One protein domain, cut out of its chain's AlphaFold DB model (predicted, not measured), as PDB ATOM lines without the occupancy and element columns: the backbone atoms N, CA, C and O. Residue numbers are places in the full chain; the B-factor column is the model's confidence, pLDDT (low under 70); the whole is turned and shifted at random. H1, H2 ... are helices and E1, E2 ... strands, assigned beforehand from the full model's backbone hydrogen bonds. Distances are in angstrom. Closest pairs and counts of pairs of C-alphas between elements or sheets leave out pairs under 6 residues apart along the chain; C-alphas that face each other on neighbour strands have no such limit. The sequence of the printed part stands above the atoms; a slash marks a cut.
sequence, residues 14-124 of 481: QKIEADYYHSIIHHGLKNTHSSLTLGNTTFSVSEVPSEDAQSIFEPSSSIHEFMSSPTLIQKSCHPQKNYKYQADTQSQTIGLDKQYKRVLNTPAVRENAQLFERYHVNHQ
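AT A GLANCE: This is residues 14 to 124 of the 481 residues of an uncharacterized protein of Parashewanella spongiae (UniProt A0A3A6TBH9). What is the main picture? A small wall of three antiparallel strands, E1, E2 and E3, has H5 packed over one face, while H1, H2 and H6 cluster together at one end of the whole. At the opposite end H3 and H4 make an arm that reaches away, with H3 farthest out. What is it made of? The printed part has 111 residues in the mixed class, six named helices and three named strands in the order H1 H2 E1 E2 E3 H3 H4 H5 H6, with sheet order E1 E2 E3. Is it compact? It is only just compact, close to loose, with a radius of gyration of the C-alphas of 15.8 A and spans of 46 by 37 by 22 A.

IN THESE COORDINATES: Where does the printed part begin? H1, residues 14 to 27, starts at C-alpha 14 (-7.917, 6.404, 171.063) and is 19.8 A long; H2, residues 29 to 35, follows. Where are the strands? E1 is residues 36 to 38, E2 residues 41 to 48 with 21.3 A, and E3 residues 56 to 63 with 22.5 A. Which helices follow? H3 is residues 72 to 77, beginning at (-23.855, 37.394, 159.405); H4 is residues 79 to 90 with 16.6 A, and H5 residues 96 to 104. H6, residues 107 to 122, is 23.2 A long and ends at (-17.012, 5.775, 195.081).

HOW THE PARTS SIT: What does the hub, H1, touch? It touches H6 at a shallow tilt of 26 degrees, the same way, closest at the C-alphas of Ile 25 and His 120, 5.0 A. With residues 20 to 24 alone it touches H2, closest at the C-alphas of Ser 23 and Thr 32, 5.7 A; with residues 16 to 17 alone it touches H5, closest at those of Glu 17 and Val 103, 6.6 A. How do the strands pair? They form a meander, each strand the antiparallel neighbour of the one before, with N 36 and O 43 at 3.0 A and N 44 and O 60 at 2.9 A. Where are the helices on the sheet? H1 and H5 on one face make two layers, a sheet and helices on one face; H5 has a height over the sheet of 6.7 A, H2 stands at the sheet's level, and H4 only grazes it with residues 81 to 89. Are the helix backbones complete? In H1 to H6 every O i to N i+4 pair is within hydrogen-bond range.

THE WHOLE: How large is it? The two C-alphas farthest apart, those of Leu 72 and Asn 122, are 48.2 A apart. Are there cuts or long links? The printed part has no cut and no long link. Where is confidence low? The mean pLDDT of the printed part is 75.3, and 27 residues are under 70, among them residues 63 to 68 and 87 to 95.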
ATOM      1  N   GLN A  14      -8.621   6.645 169.809       65.69
ATOM      2  CA  GLN A  14      -7.917   6.404 171.063       65.69
ATOM      3  C   GLN A  14      -7.878   7.635 171.968       65.69
ATOM      4  O   GLN A  14      -8.163   7.551 173.158       65.69
ATOM      5  N   LYS A  15      -7.533   8.791 171.394       73.38
ATOM      6  CA  LYS A  15      -7.473  10.050 172.134       73.38
ATOM      7  C   LYS A  15      -8.866  10.468 172.597       73.38
ATOM      8  O   LYS A  15      -9.036  10.869 173.739       73.38
ATOM      9  N   ILE A  16      -9.860  10.293 171.728       79.56
ATOM     10  CA  ILE A  16     -11.266  10.569 172.030       79.56
ATOM     11  C   ILE A  16     -11.766   9.696 173.195       79.56
ATOM     12  O   ILE A  16     -12.373  10.210 174.128       79.56
ATOM     13  N   GLU A  17     -11.506   8.388 173.155       78.88
ATOM     14  CA  GLU A  17     -11.880   7.444 174.218       78.88
ATOM     15  C   GLU A  17     -11.180   7.772 175.547       78.88
ATOM     16  O   GLU A  17     -11.827   7.830 176.595       78.88
ATOM     17  N   ALA A  18      -9.875   8.046 175.504       71.19
ATOM     18  CA  ALA A  18      -9.097   8.387 176.689       71.19
ATOM     19  C   ALA A  18      -9.592   9.682 177.353       71.19
ATOM     20  O   ALA A  18      -9.793   9.702 178.568       71.19
ATOM     21  N   ASP A  19      -9.841  10.731 176.563       78.50
ATOM     22  CA  ASP A  19     -10.359  12.012 177.052       78.50
ATOM     23  C   ASP A  19     -11.793  11.871 177.589       78.50
ATOM     24  O   ASP A  19     -12.150  12.488 178.598       78.50
ATOM     25  N   TYR A  20     -12.603  11.005 176.973       85.19
ATOM     26  CA  TYR A  20     -13.942  10.677 177.453       85.19
ATOM     27  C   TYR A  20     -13.903  10.017 178.840       85.19
ATOM     28  O   TYR A  20     -14.552  10.507 179.765       85.19
ATOM     29  N   TYR A  21     -13.098   8.968 179.040       81.38
ATOM     30  CA  TYR A  21     -12.964   8.334 180.358       81.38
ATOM     31  C   TYR A  21     -12.331   9.244 181.399       81.38
ATOM     32  O   TYR A  21     -12.779   9.267 182.545       81.38
ATOM     33  N   HIS A  22     -11.319  10.019 181.003       78.25
ATOM     34  CA  HIS A  22     -10.704  11.018 181.867       78.25
ATOM     35  C   HIS A  22     -11.756  11.991 182.406       78.25
ATOM     36  O   HIS A  22     -11.831  12.230 183.611       78.25
ATOM     37  N   SER A  23     -12.629  12.487 181.529       82.44
ATOM     38  CA  SER A  23     -13.726  13.360 181.927       82.44
ATOM     39  C   SER A  23     -14.691  12.676 182.903       82.44
ATOM     40  O   SER A  23     -15.047  13.298 183.902       82.44
ATOM     41  N   ILE A  24     -15.053  11.403 182.686       82.69
ATOM     42  CA  ILE A  24     -15.949  10.666 183.600       82.69
ATOM     43  C   ILE A  24     -15.325  10.546 184.991       82.69
ATOM     44  O   ILE A  24     -15.997  10.799 185.984       82.69
ATOM     45  N   ILE A  25     -14.037  10.212 185.084       75.12
ATOM     46  CA  ILE A  25     -13.339  10.078 186.374       75.12
ATOM     47  C   ILE A  25     -13.416  11.381 187.179       75.12
ATOM     48  O   ILE A  25     -13.626  11.354 188.393       75.12
ATOM     49  N   HIS A  26     -13.248  12.524 186.515       76.19
ATOM     50  CA  HIS A  26     -13.163  13.822 187.182       76.19
ATOM     51  C   HIS A  26     -14.515  14.496 187.412       76.19
ATOM     52  O   HIS A  26     -14.687  15.193 188.413       76.19
ATOM     53  N   HIS A  27     -15.468  14.303 186.506       82.50
ATOM     54  CA  HIS A  27     -16.717  15.063 186.484       82.50
ATOM     55  C   HIS A  27     -17.962  14.189 186.610       82.50
ATOM     56  O   HIS A  27     -19.036  14.724 186.879       82.50
ATOM     57  N   GLY A  28     -17.831  12.876 186.445       84.44
ATOM     58  CA  GLY A  28     -18.947  11.947 186.371       84.44
ATOM     59  C   GLY A  28     -19.590  11.935 184.990       84.44
ATOM     60  O   GLY A  28     -19.593  12.925 184.254       84.44
ATOM     61  N   LEU A  29     -20.185  10.800 184.648       87.69
ATOM     62  CA  LEU A  29     -20.745  10.478 183.342       87.69
ATOM     63  C   LEU A  29     -21.772  11.508 182.886       87.69
ATOM     64  O   LEU A  29     -21.726  11.959 181.744       87.69
ATOM     65  N   LYS A  30     -22.659  11.932 183.791       87.75
ATOM     66  CA  LYS A  30     -23.694  12.927 183.489       87.75
ATOM     67  C   LYS A  30     -23.095  14.269 183.060       87.75
ATOM     68  O   LYS A  30     -23.566  14.860 182.092       87.75
ATOM     69  N   ASN A  31     -22.060  14.741 183.755       86.19
ATOM     70  CA  ASN A  31     -21.438  16.030 183.446       86.19
ATOM     71  C   ASN A  31     -20.543  15.933 182.204       86.19
ATOM     72  O   ASN A  31     -20.520  16.846 181.377       86.19
ATOM     73  N   THR A  32     -19.862  14.798 182.020       88.50
ATOM     74  CA  THR A  32     -19.142  14.495 180.779       88.50
ATOM     75  C   THR A  32     -20.081  14.500 179.578       88.50
ATOM     76  O   THR A  32     -19.763  15.086 178.549       88.50
ATOM     77  N   HIS A  33     -21.264  13.898 179.699       90.25
ATOM     78  CA  HIS A  33     -22.275  13.929 178.644       90.25
ATOM     79  C   HIS A  33     -22.862  15.321 178.427       90.25
ATOM     80  O   HIS A  33     -23.247  15.621 177.307       90.25
ATOM     81  N   SER A  34     -22.903  16.204 179.425       85.12
ATOM     82  CA  SER A  34     -23.408  17.565 179.211       85.12
ATOM     83  C   SER A  34     -22.414  18.509 178.532       85.12
ATOM     84  O   SER A  34     -22.851  19.446 177.865       85.12
ATOM     85  N   SER A  35     -21.103  18.315 178.719       83.38
ATOM     86  CA  SER A  35     -20.110  19.310 178.288       83.38
ATOM     87  C   SER A  35     -18.679  18.761 178.177       83.38
ATOM     88  O   SER A  35     -17.758  19.304 178.794       83.38
ATOM     89  N   LEU A  36     -18.457  17.689 177.408       85.38
ATOM     90  CA  LEU A  36     -17.094  17.229 177.114       85.38
ATOM     91  C   LEU A  36     -16.445  18.153 176.082       85.38
ATOM     92  O   LEU A  36     -16.982  18.333 174.995       85.38
ATOM     93  N   THR A  37     -15.256  18.676 176.370       81.44
ATOM     94  CA  THR A  37     -14.506  19.496 175.410       81.44
ATOM     95  C   THR A  37     -13.333  18.711 174.837       81.44
ATOM     96  O   THR A  37     -12.442  18.303 175.578       81.44
ATOM     97  N   LEU A  38     -13.325  18.518 173.515       77.31
ATOM     98  CA  LEU A  38     -12.224  17.917 172.760       77.31
ATOM     99  C   LEU A  38     -11.619  18.995 171.852       77.31
ATOM    100  O   LEU A  38     -12.218  19.419 170.860       77.31
ATOM    101  N   GLY A  39     -10.438  19.492 172.224       73.94
ATOM    102  CA  GLY A  39      -9.827  20.646 171.563       73.94
ATOM    103  C   GLY A  39     -10.689  21.897 171.732       73.94
ATOM    104  O   GLY A  39     -10.952  22.315 172.855       73.94
ATOM    105  N   ASN A  40     -11.140  22.475 170.616       71.12
ATOM    106  CA  ASN A  40     -12.005  23.662 170.597       71.12
ATOM    107  C   ASN A  40     -13.505  23.335 170.454       71.12
ATOM    108  O   ASN A  40     -14.337  24.246 170.400       71.12
ATOM    109  N   THR A  41     -13.856  22.047 170.374       73.94
ATOM    110  CA  THR A  41     -15.240  21.594 170.192       73.94
ATOM    111  C   THR A  41     -15.798  21.083 171.510       73.94
ATOM    112  O   THR A  41     -15.209  20.203 172.139       73.94
ATOM    113  N   THR A  42     -16.947  21.611 171.915       83.00
ATOM    114  CA  THR A  42     -17.697  21.119 173.070       83.00
ATOM    115  C   THR A  42     -18.832  20.232 172.589       83.00
ATOM    116  O   THR A  42     -19.642  20.634 171.753       83.00
ATOM    117  N   PHE A  43     -18.884  19.027 173.137       83.69
ATOM    118  CA  PHE A  43     -19.865  18.004 172.846       83.69
ATOM    119  C   PHE A  43     -20.867  17.874 173.985       83.69
ATOM    120  O   PHE A  43     -20.488  17.781 175.154       83.69
ATOM    121  N   SER A  44     -22.138  17.770 173.615       86.88
ATOM    122  CA  SER A  44     -23.198  17.272 174.482       86.88
ATOM    123  C   SER A  44     -23.757  15.978 173.906       86.88
ATOM    124  O   SER A  44     -24.028  15.891 172.715       86.88
ATOM    125  N   VAL A  45     -23.912  14.956 174.735       87.31
ATOM    126  CA  VAL A  45     -24.405  13.636 174.354       87.31
ATOM    127  C   VAL A  45     -25.851  13.515 174.803       87.31
ATOM    128  O   VAL A  45     -26.169  13.708 175.975       87.31
ATOM    129  N   SER A  46     -26.723  13.184 173.858       85.75
ATOM    130  CA  SER A  46     -28.125  12.863 174.114       85.75
ATOM    131  C   SER A  46     -28.380  11.383 173.865       85.75
ATOM    132  O   SER A  46     -27.768  10.771 172.990       85.75
ATOM    133  N   GLU A  47     -29.261  10.792 174.660       85.31
ATOM    134  CA  GLU A  47     -29.638   9.391 174.536       85.31
ATOM    135  C   GLU A  47     -30.924   9.293 173.706       85.31
ATOM    136  O   GLU A  47     -31.964   9.831 174.087       85.31
ATOM    137  N   VAL A  48     -30.842   8.649 172.541       84.00
ATOM    138  CA  VAL A  48     -31.947   8.513 171.586       84.00
ATOM    139  C   VAL A  48     -32.395   7.049 171.538       84.00
ATOM    140  O   VAL A  48     -31.546   6.165 171.406       84.00
ATOM    141  N   PRO A  49     -33.701   6.746 171.644       79.38
ATOM    142  CA  PRO A  49     -34.195   5.378 171.503       79.38
ATOM    143  C   PRO A  49     -33.847   4.803 170.122       79.38
ATOM    144  O   PRO A  49     -34.067   5.468 169.111       79.38
ATOM    145  N   SER A  50     -33.333   3.571 170.079       78.06
ATOM    146  CA  SER A  50     -33.131   2.808 168.838       78.06
ATOM    147  C   SER A  50     -34.154   1.683 168.719       78.06
ATOM    148  O   SER A  50     -34.648   1.181 169.732       78.06
ATOM    149  N   GLU A  51     -34.413   1.248 167.489       70.56
ATOM    150  CA  GLU A  51     -35.279   0.105 167.175       70.56
ATOM    151  C   GLU A  51     -34.762  -1.212 167.797       70.56
ATOM    152  O   GLU A  51     -35.560  -2.069 168.169       70.56
ATOM    153  N   ASP A  52     -33.450  -1.327 168.038       59.53
ATOM    154  CA  ASP A  52     -32.781  -2.527 168.574       59.53
ATOM    155  C   ASP A  52     -32.760  -2.624 170.118       59.53
ATOM    156  O   ASP A  52     -31.893  -3.275 170.705       59.53
ATOM    157  N   ALA A  53     -33.689  -1.957 170.812       57.94
ATOM    158  CA  ALA A  53     -33.833  -1.932 172.279       57.94
ATOM    159  C   ALA A  53     -32.648  -1.352 173.091       57.94
ATOM    160  O   ALA A  53     -32.780  -1.153 174.300       57.94
ATOM    161  N   GLN A  54     -31.515  -1.026 172.461       65.69
ATOM    162  CA  GLN A  54     -30.431  -0.254 173.069       65.69
ATOM    163  C   GLN A  54     -30.499   1.200 172.615       65.69
ATOM    164  O   GLN A  54     -30.476   1.493 171.425       65.69
ATOM    165  N   SER A  55     -30.539   2.125 173.562       76.06
ATOM    166  CA  SER A  55     -30.400   3.549 173.280       76.06
ATOM    167  C   SER A  55     -29.093   3.854 172.538       76.06
ATOM    168  O   SER A  55     -28.060   3.238 172.800       76.06
ATOM    169  N   ILE A  56     -29.117   4.800 171.600       81.25
ATOM    170  CA  ILE A  56     -27.948   5.312 170.875       81.25
ATOM    171  C   ILE A  56     -27.540   6.649 171.488       81.25
ATOM    172  O   ILE A  56     -28.378   7.498 171.776       81.25
ATOM    173  N   PHE A  57     -26.237   6.847 171.671       84.81
ATOM    174  CA  PHE A  57     -25.684   8.129 172.078       84.81
ATOM    175  C   PHE A  57     -25.464   8.996 170.838       84.81
ATOM    176  O   PHE A  57     -24.639   8.673 169.980       84.81
ATOM    177  N   GLU A  58     -26.216  10.089 170.744       84.56
ATOM    178  CA  GLU A  58     -26.103  11.112 169.707       84.56
ATOM    179  C   GLU A  58     -25.350  12.322 170.271       84.56
ATOM    180  O   GLU A  58     -25.925  13.094 171.052       84.56
ATOM    181  N   PRO A  59     -24.063  12.497 169.918       83.69
ATOM    182  CA  PRO A  59     -23.337  13.705 170.254       83.69
ATOM    183  C   PRO A  59     -23.781  14.855 169.345       83.69
ATOM    184  O   PRO A  59     -23.745  14.749 168.120       83.69
ATOM    185  N   SER A  60     -24.139  15.979 169.948       80.62
ATOM    186  CA  SER A  60     -24.214  17.280 169.297       80.62
ATOM    187  C   SER A  60     -22.965  18.084 169.640       80.62
ATOM    188  O   SER A  60     -22.511  18.107 170.785       80.62
ATOM    189  N   SER A  61     -22.379  18.720 168.632       75.19
ATOM    190  CA  SER A  61     -21.175  19.529 168.773       75.19
ATOM    191  C   SER A  61     -21.512  21.017 168.735       75.19
ATOM    192  O   SER A  61     -22.461  21.465 168.090       75.19
ATOM    193  N   SER A  62     -20.716  21.802 169.446       71.81
ATOM    194  CA  SER A  62     -20.701  23.255 169.353       71.81
ATOM    195  C   SER A  62     -19.253  23.722 169.312       71.81
ATOM    196  O   SER A  62     -18.421  23.291 170.112       71.81
ATOM    197  N   ILE A  63     -18.930  24.585 168.352       68.44
ATOM    198  CA  ILE A  63     -17.581  25.139 168.199       68.44
ATOM    199  C   ILE A  63     -17.595  26.526 168.819       68.44
ATOM    200  O   ILE A  63     -18.357  27.388 168.376       68.44
ATOM    201  N   HIS A  64     -16.759  26.750 169.835       65.50
ATOM    202  CA  HIS A  64     -16.623  28.057 170.488       65.50
ATOM    203  C   HIS A  64     -17.970  28.726 170.834       65.50
ATOM    204  O   HIS A  64     -18.156  29.921 170.595       65.50
ATOM    205  N   GLU A  65     -18.900  27.947 171.400       57.66
ATOM    206  CA  GLU A  65     -20.236  28.390 171.840       57.66
ATOM    207  C   GLU A  65     -21.214  28.755 170.707       57.66
ATOM    208  O   GLU A  65     -22.321  29.227 170.969       57.66
ATOM    209  N   PHE A  66     -20.859  28.510 169.444       63.38
ATOM    210  CA  PHE A  66     -21.830  28.513 168.357       63.38
ATOM    211  C   PHE A  66     -22.449  27.117 168.230       63.38
ATOM    212  O   PHE A  66     -21.790  26.165 167.814       63.38
ATOM    213  N   MET A  67     -23.734  27.002 168.583       59.06
ATOM    214  CA  MET A  67     -24.527  25.768 168.418       59.06
ATOM    215  C   MET A  67     -24.802  25.428 166.940       59.06
ATOM    216  O   MET A  67     -25.223  24.326 166.615       59.06
ATOM    217  N   SER A  68     -24.598  26.391 166.039       65.88
ATOM    218  CA  SER A  68     -24.791  26.265 164.595       65.88
ATOM    219  C   SER A  68     -23.897  27.261 163.860       65.88
ATOM    220  O   SER A  68     -23.409  28.212 164.471       65.88
ATOM    221  N   SER A  69     -23.746  27.109 162.540       72.56
ATOM    222  CA  SER A  69     -23.045  28.087 161.697       72.56
ATOM    223  C   SER A  69     -23.473  29.526 162.029       72.56
ATOM    224  O   SER A  69     -24.666  29.833 161.928       72.56
ATOM    225  N   PRO A  70     -22.544  30.419 162.419       78.50
ATOM    226  CA  PRO A  70     -22.899  31.754 162.865       78.50
ATOM    227  C   PRO A  70     -23.483  32.573 161.711       78.50
ATOM    228  O   PRO A  70     -22.940  32.613 160.601       78.50
ATOM    229  N   THR A  71     -24.589  33.257 161.990       81.62
ATOM    230  CA  THR A  71     -25.227  34.205 161.067       81.62
ATOM    231  C   THR A  71     -24.326  35.411 160.800       81.62
ATOM    232  O   THR A  71     -23.432  35.718 161.589       81.62
ATOM    233  N   LEU A  72     -24.580  36.151 159.715       78.00
ATOM    234  CA  LEU A  72     -23.855  37.394 159.405       78.00
ATOM    235  C   LEU A  72     -23.824  38.367 160.595       78.00
ATOM    236  O   LEU A  72     -22.775  38.921 160.905       78.00
ATOM    237  N   ILE A  73     -24.942  38.496 161.313       80.12
ATOM    238  CA  ILE A  73     -25.063  39.371 162.483       80.12
ATOM    239  C   ILE A  73     -24.160  38.879 163.625       80.12
ATOM    240  O   ILE A  73     -23.389  39.654 164.182       80.12
ATOM    241  N   GLN A  74     -24.177  37.580 163.932       78.19
ATOM    242  CA  GLN A  74     -23.328  36.994 164.978       78.19
ATOM    243  C   GLN A  74     -21.832  37.107 164.658       78.19
ATOM    244  O   GLN A  74     -21.029  37.358 165.559       78.19
ATOM    245  N   LYS A  75     -21.458  36.973 163.379       78.56
ATOM    246  CA  LYS A  75     -20.074  37.161 162.918       78.56
ATOM    247  C   LYS A  75     -19.584  38.587 163.159       78.56
ATOM    248  O   LYS A  75     -18.437  38.772 163.562       78.56
ATOM    249  N   SER A  76     -20.453  39.575 162.949       78.25
ATOM    250  CA  SER A  76     -20.152  40.991 163.175       78.25
ATOM    251  C   SER A  76     -20.147  41.373 164.657       78.25
ATOM    252  O   SER A  76     -19.291  42.148 165.073       78.25
ATOM    253  N   CYS A  77     -21.055  40.823 165.469       79.31
ATOM    254  CA  CYS A  77     -21.130  41.115 166.905       79.31
ATOM    255  C   CYS A  77     -20.005  40.454 167.719       79.31
ATOM    256  O   CYS A  77     -19.632  40.960 168.778       79.31
ATOM    257  N   HIS A  78     -19.444  39.342 167.234       76.94
ATOM    258  CA  HIS A  78     -18.386  38.599 167.921       76.94
ATOM    259  C   HIS A  78     -17.208  38.275 166.984       76.94
ATOM    260  O   HIS A  78     -16.937  37.103 166.707       76.94
ATOM    261  N   PRO A  79     -16.455  39.293 166.523       75.25
ATOM    262  CA  PRO A  79     -15.409  39.119 165.512       75.25
ATOM    263  C   PRO A  79     -14.282  38.186 165.977       75.25
ATOM    264  O   PRO A  79     -13.772  37.393 165.189       75.25
ATOM    265  N   GLN A  80     -13.945  38.198 167.272       73.88
ATOM    266  CA  GLN A  80     -12.949  37.288 167.851       73.88
ATOM    267  C   GLN A  80     -13.425  35.826 167.889       73.88
ATOM    268  O   GLN A  80     -12.636  34.927 167.605       73.88
ATOM    269  N   LYS A  81     -14.709  35.572 168.199       73.56
ATOM    270  CA  LYS A  81     -15.281  34.213 168.169       73.56
ATOM    271  C   LYS A  81     -15.387  33.700 166.733       73.56
ATOM    272  O   LYS A  81     -15.075  32.547 166.471       73.56
ATOM    273  N   ASN A  82     -15.756  34.573 165.793       76.94
ATOM    274  CA  ASN A  82     -15.827  34.234 164.375       76.94
ATOM    275  C   ASN A  82     -14.446  33.925 163.767       76.94
ATOM    276  O   ASN A  82     -14.335  32.982 162.992       76.94
ATOM    277  N   TYR A  83     -13.391  34.662 164.134       74.06
ATOM    278  CA  TYR A  83     -12.029  34.364 163.672       74.06
ATOM    279  C   TYR A  83     -11.582  32.955 164.091       74.06
ATOM    280  O   TYR A  83     -11.064  32.197 163.275       74.06
ATOM    281  N   LYS A  84     -11.853  32.573 165.346       68.44
ATOM    282  CA  LYS A  84     -11.564  31.220 165.840       68.44
ATOM    283  C   LYS A  84     -12.435  30.154 165.169       68.44
ATOM    284  O   LYS A  84     -11.906  29.159 164.697       68.44
ATOM    285  N   TYR A  85     -13.739  30.407 165.026       72.94
ATOM    286  CA  TYR A  85     -14.657  29.527 164.292       72.94
ATOM    287  C   TYR A  85     -14.180  29.260 162.854       72.94
ATOM    288  O   TYR A  85     -14.249  28.127 162.384       72.94
ATOM    289  N   GLN A  86     -13.678  30.283 162.150       72.25
ATOM    290  CA  GLN A  86     -13.136  30.149 160.792       72.25
ATOM    291  C   GLN A  86     -11.831  29.345 160.750       72.25
ATOM    292  O   GLN A  86     -11.659  28.530 159.847       72.25
ATOM    293  N   ALA A  87     -10.936  29.540 161.721       67.00
ATOM    294  CA  ALA A  87      -9.714  28.747 161.839       67.00
ATOM    295  C   ALA A  87     -10.019  27.264 162.135       67.00
ATOM    296  O   ALA A  87      -9.403  26.379 161.543       67.00
ATOM    297  N   ASP A  88     -11.016  26.993 162.982       63.94
ATOM    298  CA  ASP A  88     -11.432  25.639 163.362       63.94
ATOM    299  C   ASP A  88     -12.182  24.908 162.244       63.94
ATOM    300  O   ASP A  88     -11.902  23.745 161.973       63.94
ATOM    301  N   THR A  89     -13.092  25.582 161.530       65.19
ATOM    302  CA  THR A  89     -13.780  24.974 160.370       65.19
ATOM    303  C   THR A  89     -12.823  24.637 159.225       65.19
ATOM    304  O   THR A  89     -13.113  23.744 158.431       65.19
ATOM    305  N   GLN A  90     -11.673  25.315 159.144       60.09
ATOM    306  CA  GLN A  90     -10.590  24.981 158.216       60.09
ATOM    307  C   GLN A  90      -9.685  23.845 158.731       60.09
ATOM    308  O   GLN A  90      -9.035  23.178 157.926       60.09
ATOM    309  N   SER A  91      -9.662  23.585 160.044       57.19
ATOM    310  CA  SER A  91      -8.833  22.565 160.696       57.19
ATOM    311  C   SER A  91      -9.683  21.397 161.230       57.19
ATOM    312  O   SER A  91     -10.108  21.351 162.375       57.19
ATOM    313  N   GLN A  92      -9.914  20.395 160.376       54.56
ATOM    314  CA  GLN A  92     -10.227  19.000 160.752       54.56
ATOM    315  C   GLN A  92     -11.465  18.695 161.637       54.56
ATOM    316  O   GLN A  92     -11.699  17.525 161.933       54.56
ATOM    317  N   THR A  93     -12.326  19.654 161.996       55.47
ATOM    318  CA  THR A  93     -13.591  19.360 162.719       55.47
ATOM    319  C   THR A  93     -14.599  18.566 161.874       55.47
ATOM    320  O   THR A  93     -15.510  17.934 162.410       55.47
ATOM    321  N   ILE A  94     -14.419  18.528 160.548       53.97
ATOM    322  CA  ILE A  94     -15.245  17.740 159.626       53.97
ATOM    323  C   ILE A  94     -14.977  16.246 159.851       53.97
ATOM    324  O   ILE A  94     -14.035  15.672 159.312       53.97
ATOM    325  N   GLY A  95     -15.841  15.608 160.640       65.75
ATOM    326  CA  GLY A  95     -15.811  14.167 160.904       65.75
ATOM    327  C   GLY A  95     -15.543  13.786 162.358       65.75
ATOM    328  O   GLY A  95     -15.760  12.622 162.696       65.75
ATOM    329  N   LEU A  96     -15.164  14.740 163.219       74.06
ATOM    330  CA  LEU A  96     -14.952  14.481 164.647       74.06
ATOM    331  C   LEU A  96     -16.241  13.993 165.320       74.06
ATOM    332  O   LEU A  96     -16.207  12.999 166.032       74.06
ATOM    333  N   ASP A  97     -17.390  14.588 164.995       75.38
ATOM    334  CA  ASP A  97     -18.705  14.161 165.500       75.38
ATOM    335  C   ASP A  97     -19.022  12.711 165.127       75.38
ATOM    336  O   ASP A  97     -19.477  11.925 165.957       75.38
ATOM    337  N   LYS A  98     -18.731  12.324 163.877       74.81
ATOM    338  CA  LYS A  98     -18.936  10.950 163.396       74.81
ATOM    339  C   LYS A  98     -17.997   9.972 164.097       74.81
ATOM    340  O   LYS A  98     -18.419   8.870 164.437       74.81
ATOM    341  N   GLN A  99     -16.742  10.361 164.320       76.38
ATOM    342  CA  GLN A  99     -15.778   9.543 165.053       76.38
ATOM    343  C   GLN A  99     -16.152   9.419 166.531       76.38
ATOM    344  O   GLN A  99     -16.152   8.309 167.054       76.38
ATOM    345  N   TYR A 100     -16.538  10.513 167.183       83.25
ATOM    346  CA  TYR A 100     -16.952  10.507 168.581       83.25
ATOM    347  C   TYR A 100     -18.217   9.674 168.780       83.25
ATOM    348  O   TYR A 100     -18.245   8.795 169.637       83.25
ATOM    349  N   LYS A 101     -19.214   9.845 167.901       82.81
ATOM    350  CA  LYS A 101     -20.400   8.988 167.856       82.81
ATOM    351  C   LYS A 101     -20.018   7.520 167.698       82.81
ATOM    352  O   LYS A 101     -20.544   6.679 168.421       82.81
ATOM    353  N   ARG A 102     -19.101   7.192 166.782       78.62
ATOM    354  CA  ARG A 102     -18.639   5.811 166.589       78.62
ATOM    355  C   ARG A 102     -18.004   5.250 167.862       78.62
ATOM    356  O   ARG A 102     -18.360   4.147 168.249       78.62
ATOM    357  N   VAL A 103     -17.119   6.004 168.518       79.31
ATOM    358  CA  VAL A 103     -16.434   5.591 169.757       79.31
ATOM    359  C   VAL A 103     -17.436   5.354 170.889       79.31
ATOM    360  O   VAL A 103     -17.480   4.253 171.435       79.31
ATOM    361  N   LEU A 104     -18.296   6.336 171.187       83.75
ATOM    362  CA  LEU A 104     -19.285   6.272 172.275       83.75
ATOM    363  C   LEU A 104     -20.271   5.110 172.148       83.75
ATOM    364  O   LEU A 104     -20.773   4.600 173.150       83.75
ATOM    365  N   ASN A 105     -20.597   4.726 170.916       80.19
ATOM    366  CA  ASN A 105     -21.567   3.672 170.650       80.19
ATOM    367  C   ASN A 105     -20.942   2.278 170.553       80.19
ATOM    368  O   ASN A 105     -21.678   1.311 170.378       80.19
ATOM    369  N   THR A 106     -19.622   2.137 170.718       75.88
ATOM    370  CA  THR A 106     -19.037   0.797 170.840       75.88
ATOM    371  C   THR A 106     -19.451   0.149 172.169       75.88
ATOM    372  O   THR A 106     -19.425   0.813 173.213       75.88
ATOM    373  N   PRO A 107     -19.801  -1.153 172.188       68.56
ATOM    374  CA  PRO A 107     -20.188  -1.844 173.419       68.56
ATOM    375  C   PRO A 107     -19.131  -1.740 174.527       68.56
ATOM    376  O   PRO A 107     -19.467  -1.481 175.681       68.56
ATOM    377  N   ALA A 108     -17.848  -1.852 174.163       66.62
ATOM    378  CA  ALA A 108     -16.728  -1.710 175.091       66.62
ATOM    379  C   ALA A 108     -16.721  -0.348 175.782       66.62
ATOM    380  O   ALA A 108     -16.580  -0.271 177.003       66.62
ATOM    381  N   VAL A 109     -16.909   0.726 175.005       73.75
ATOM    382  CA  VAL A 109     -16.842   2.078 175.550       73.75
ATOM    383  C   VAL A 109     -17.971   2.339 176.528       73.75
ATOM    384  O   VAL A 109     -17.732   2.928 177.580       73.75
ATOM    385  N   ARG A 110     -19.163   1.820 176.237       78.44
ATOM    386  CA  ARG A 110     -20.331   1.920 177.117       78.44
ATOM    387  C   ARG A 110     -20.159   1.147 178.418       78.44
ATOM    388  O   ARG A 110     -20.424   1.694 179.486       78.44
ATOM    389  N   GLU A 111     -19.705  -0.103 178.341       70.81
ATOM    390  CA  GLU A 111     -19.461  -0.935 179.526       70.81
ATOM    391  C   GLU A 111     -18.387  -0.307 180.425       70.81
ATOM    392  O   GLU A 111     -18.572  -0.189 181.638       70.81
ATOM    393  N   ASN A 112     -17.293   0.163 179.826       70.31
ATOM    394  CA  ASN A 112     -16.221   0.838 180.545       70.31
ATOM    395  C   ASN A 112     -16.693   2.157 181.167       70.31
ATOM    396  O   ASN A 112     -16.391   2.414 182.327       70.31
ATOM    397  N   ALA A 113     -17.467   2.976 180.447       79.50
ATOM    398  CA  ALA A 113     -17.981   4.247 180.961       79.50
ATOM    399  C   ALA A 113     -18.781   4.071 182.262       79.50
ATOM    400  O   ALA A 113     -18.628   4.864 183.189       79.50
ATOM    401  N   GLN A 114     -19.573   2.998 182.374       77.12
ATOM    402  CA  GLN A 114     -20.284   2.666 183.613       77.12
ATOM    403  C   GLN A 114     -19.332   2.296 184.760       77.12
ATOM    404  O   GLN A 114     -19.603   2.618 185.915       77.12
ATOM    405  N   LEU A 115     -18.223   1.621 184.461       68.94
ATOM    406  CA  LEU A 115     -17.202   1.275 185.447       68.94
ATOM    407  C   LEU A 115     -16.440   2.521 185.930       68.94
ATOM    408  O   LEU A 115     -16.262   2.697 187.135       68.94
ATOM    409  N   PHE A 116     -16.079   3.427 185.016       73.50
ATOM    410  CA  PHE A 116     -15.492   4.728 185.357       73.50
ATOM    411  C   PHE A 116     -16.453   5.601 186.174       73.50
ATOM    412  O   PHE A 116     -16.015   6.278 187.101       73.50
ATOM    413  N   GLU A 117     -17.757   5.541 185.896       81.56
ATOM    414  CA  GLU A 117     -18.770   6.246 186.688       81.56
ATOM    415  C   GLU A 117     -18.863   5.707 188.118       81.56
ATOM    416  O   GLU A 117     -18.880   6.477 189.076       81.56
ATOM    417  N   ARG A 118     -18.861   4.381 188.302       72.50
ATOM    418  CA  ARG A 118     -18.833   3.789 189.651       72.50
ATOM    419  C   ARG A 118     -17.586   4.206 190.416       72.50
ATOM    420  O   ARG A 118     -17.672   4.519 191.600       72.50
ATOM    421  N   TYR A 119     -16.440   4.229 189.740       66.94
ATOM    422  CA  TYR A 119     -15.204   4.717 190.334       66.94
ATOM    423  C   TYR A 119     -15.341   6.179 190.777       66.94
ATOM    424  O   TYR A 119     -15.033   6.483 191.928       66.94
ATOM    425  N   HIS A 120     -15.855   7.051 189.904       76.06
ATOM    426  CA  HIS A 120     -16.108   8.458 190.212       76.06
ATOM    427  C   HIS A 120     -17.001   8.623 191.448       76.06
ATOM    428  O   HIS A 120     -16.639   9.358 192.362       76.06
ATOM    429  N   VAL A 121     -18.122   7.897 191.514       77.06
ATOM    430  CA  VAL A 121     -19.063   7.940 192.646       77.06
ATOM    431  C   VAL A 121     -18.418   7.454 193.948       77.06
ATOM    432  O   VAL A 121     -18.622   8.062 194.997       77.06
ATOM    433  N   ASN A 122     -17.618   6.387 193.894       67.56
ATOM    434  CA  ASN A 122     -17.012   5.775 195.081       67.56
ATOM    435  C   ASN A 122     -15.804   6.549 195.633       67.56
ATOM    436  O   ASN A 122     -15.418   6.324 196.777       67.56
ATOM    437  N   HIS A 123     -15.210   7.447 194.845       65.94
ATOM    438  CA  HIS A 123     -13.976   8.156 195.194       65.94
ATOM    439  C   HIS A 123     -14.168   9.676 195.164       65.94
ATOM    440  O   HIS A 123     -13.313  10.397 194.659       65.94
ATOM    441  N   GLN A 124     -15.287  10.182 195.693       68.75
ATOM    442  CA  GLN A 124     -15.471  11.622 195.890       68.75
ATOM    443  C   GLN A 124     -15.038  12.071 197.299       68.75
ATOM    444  O   GLN A 124     -15.494  11.485 198.282       68.75
TER     445      GLN A 124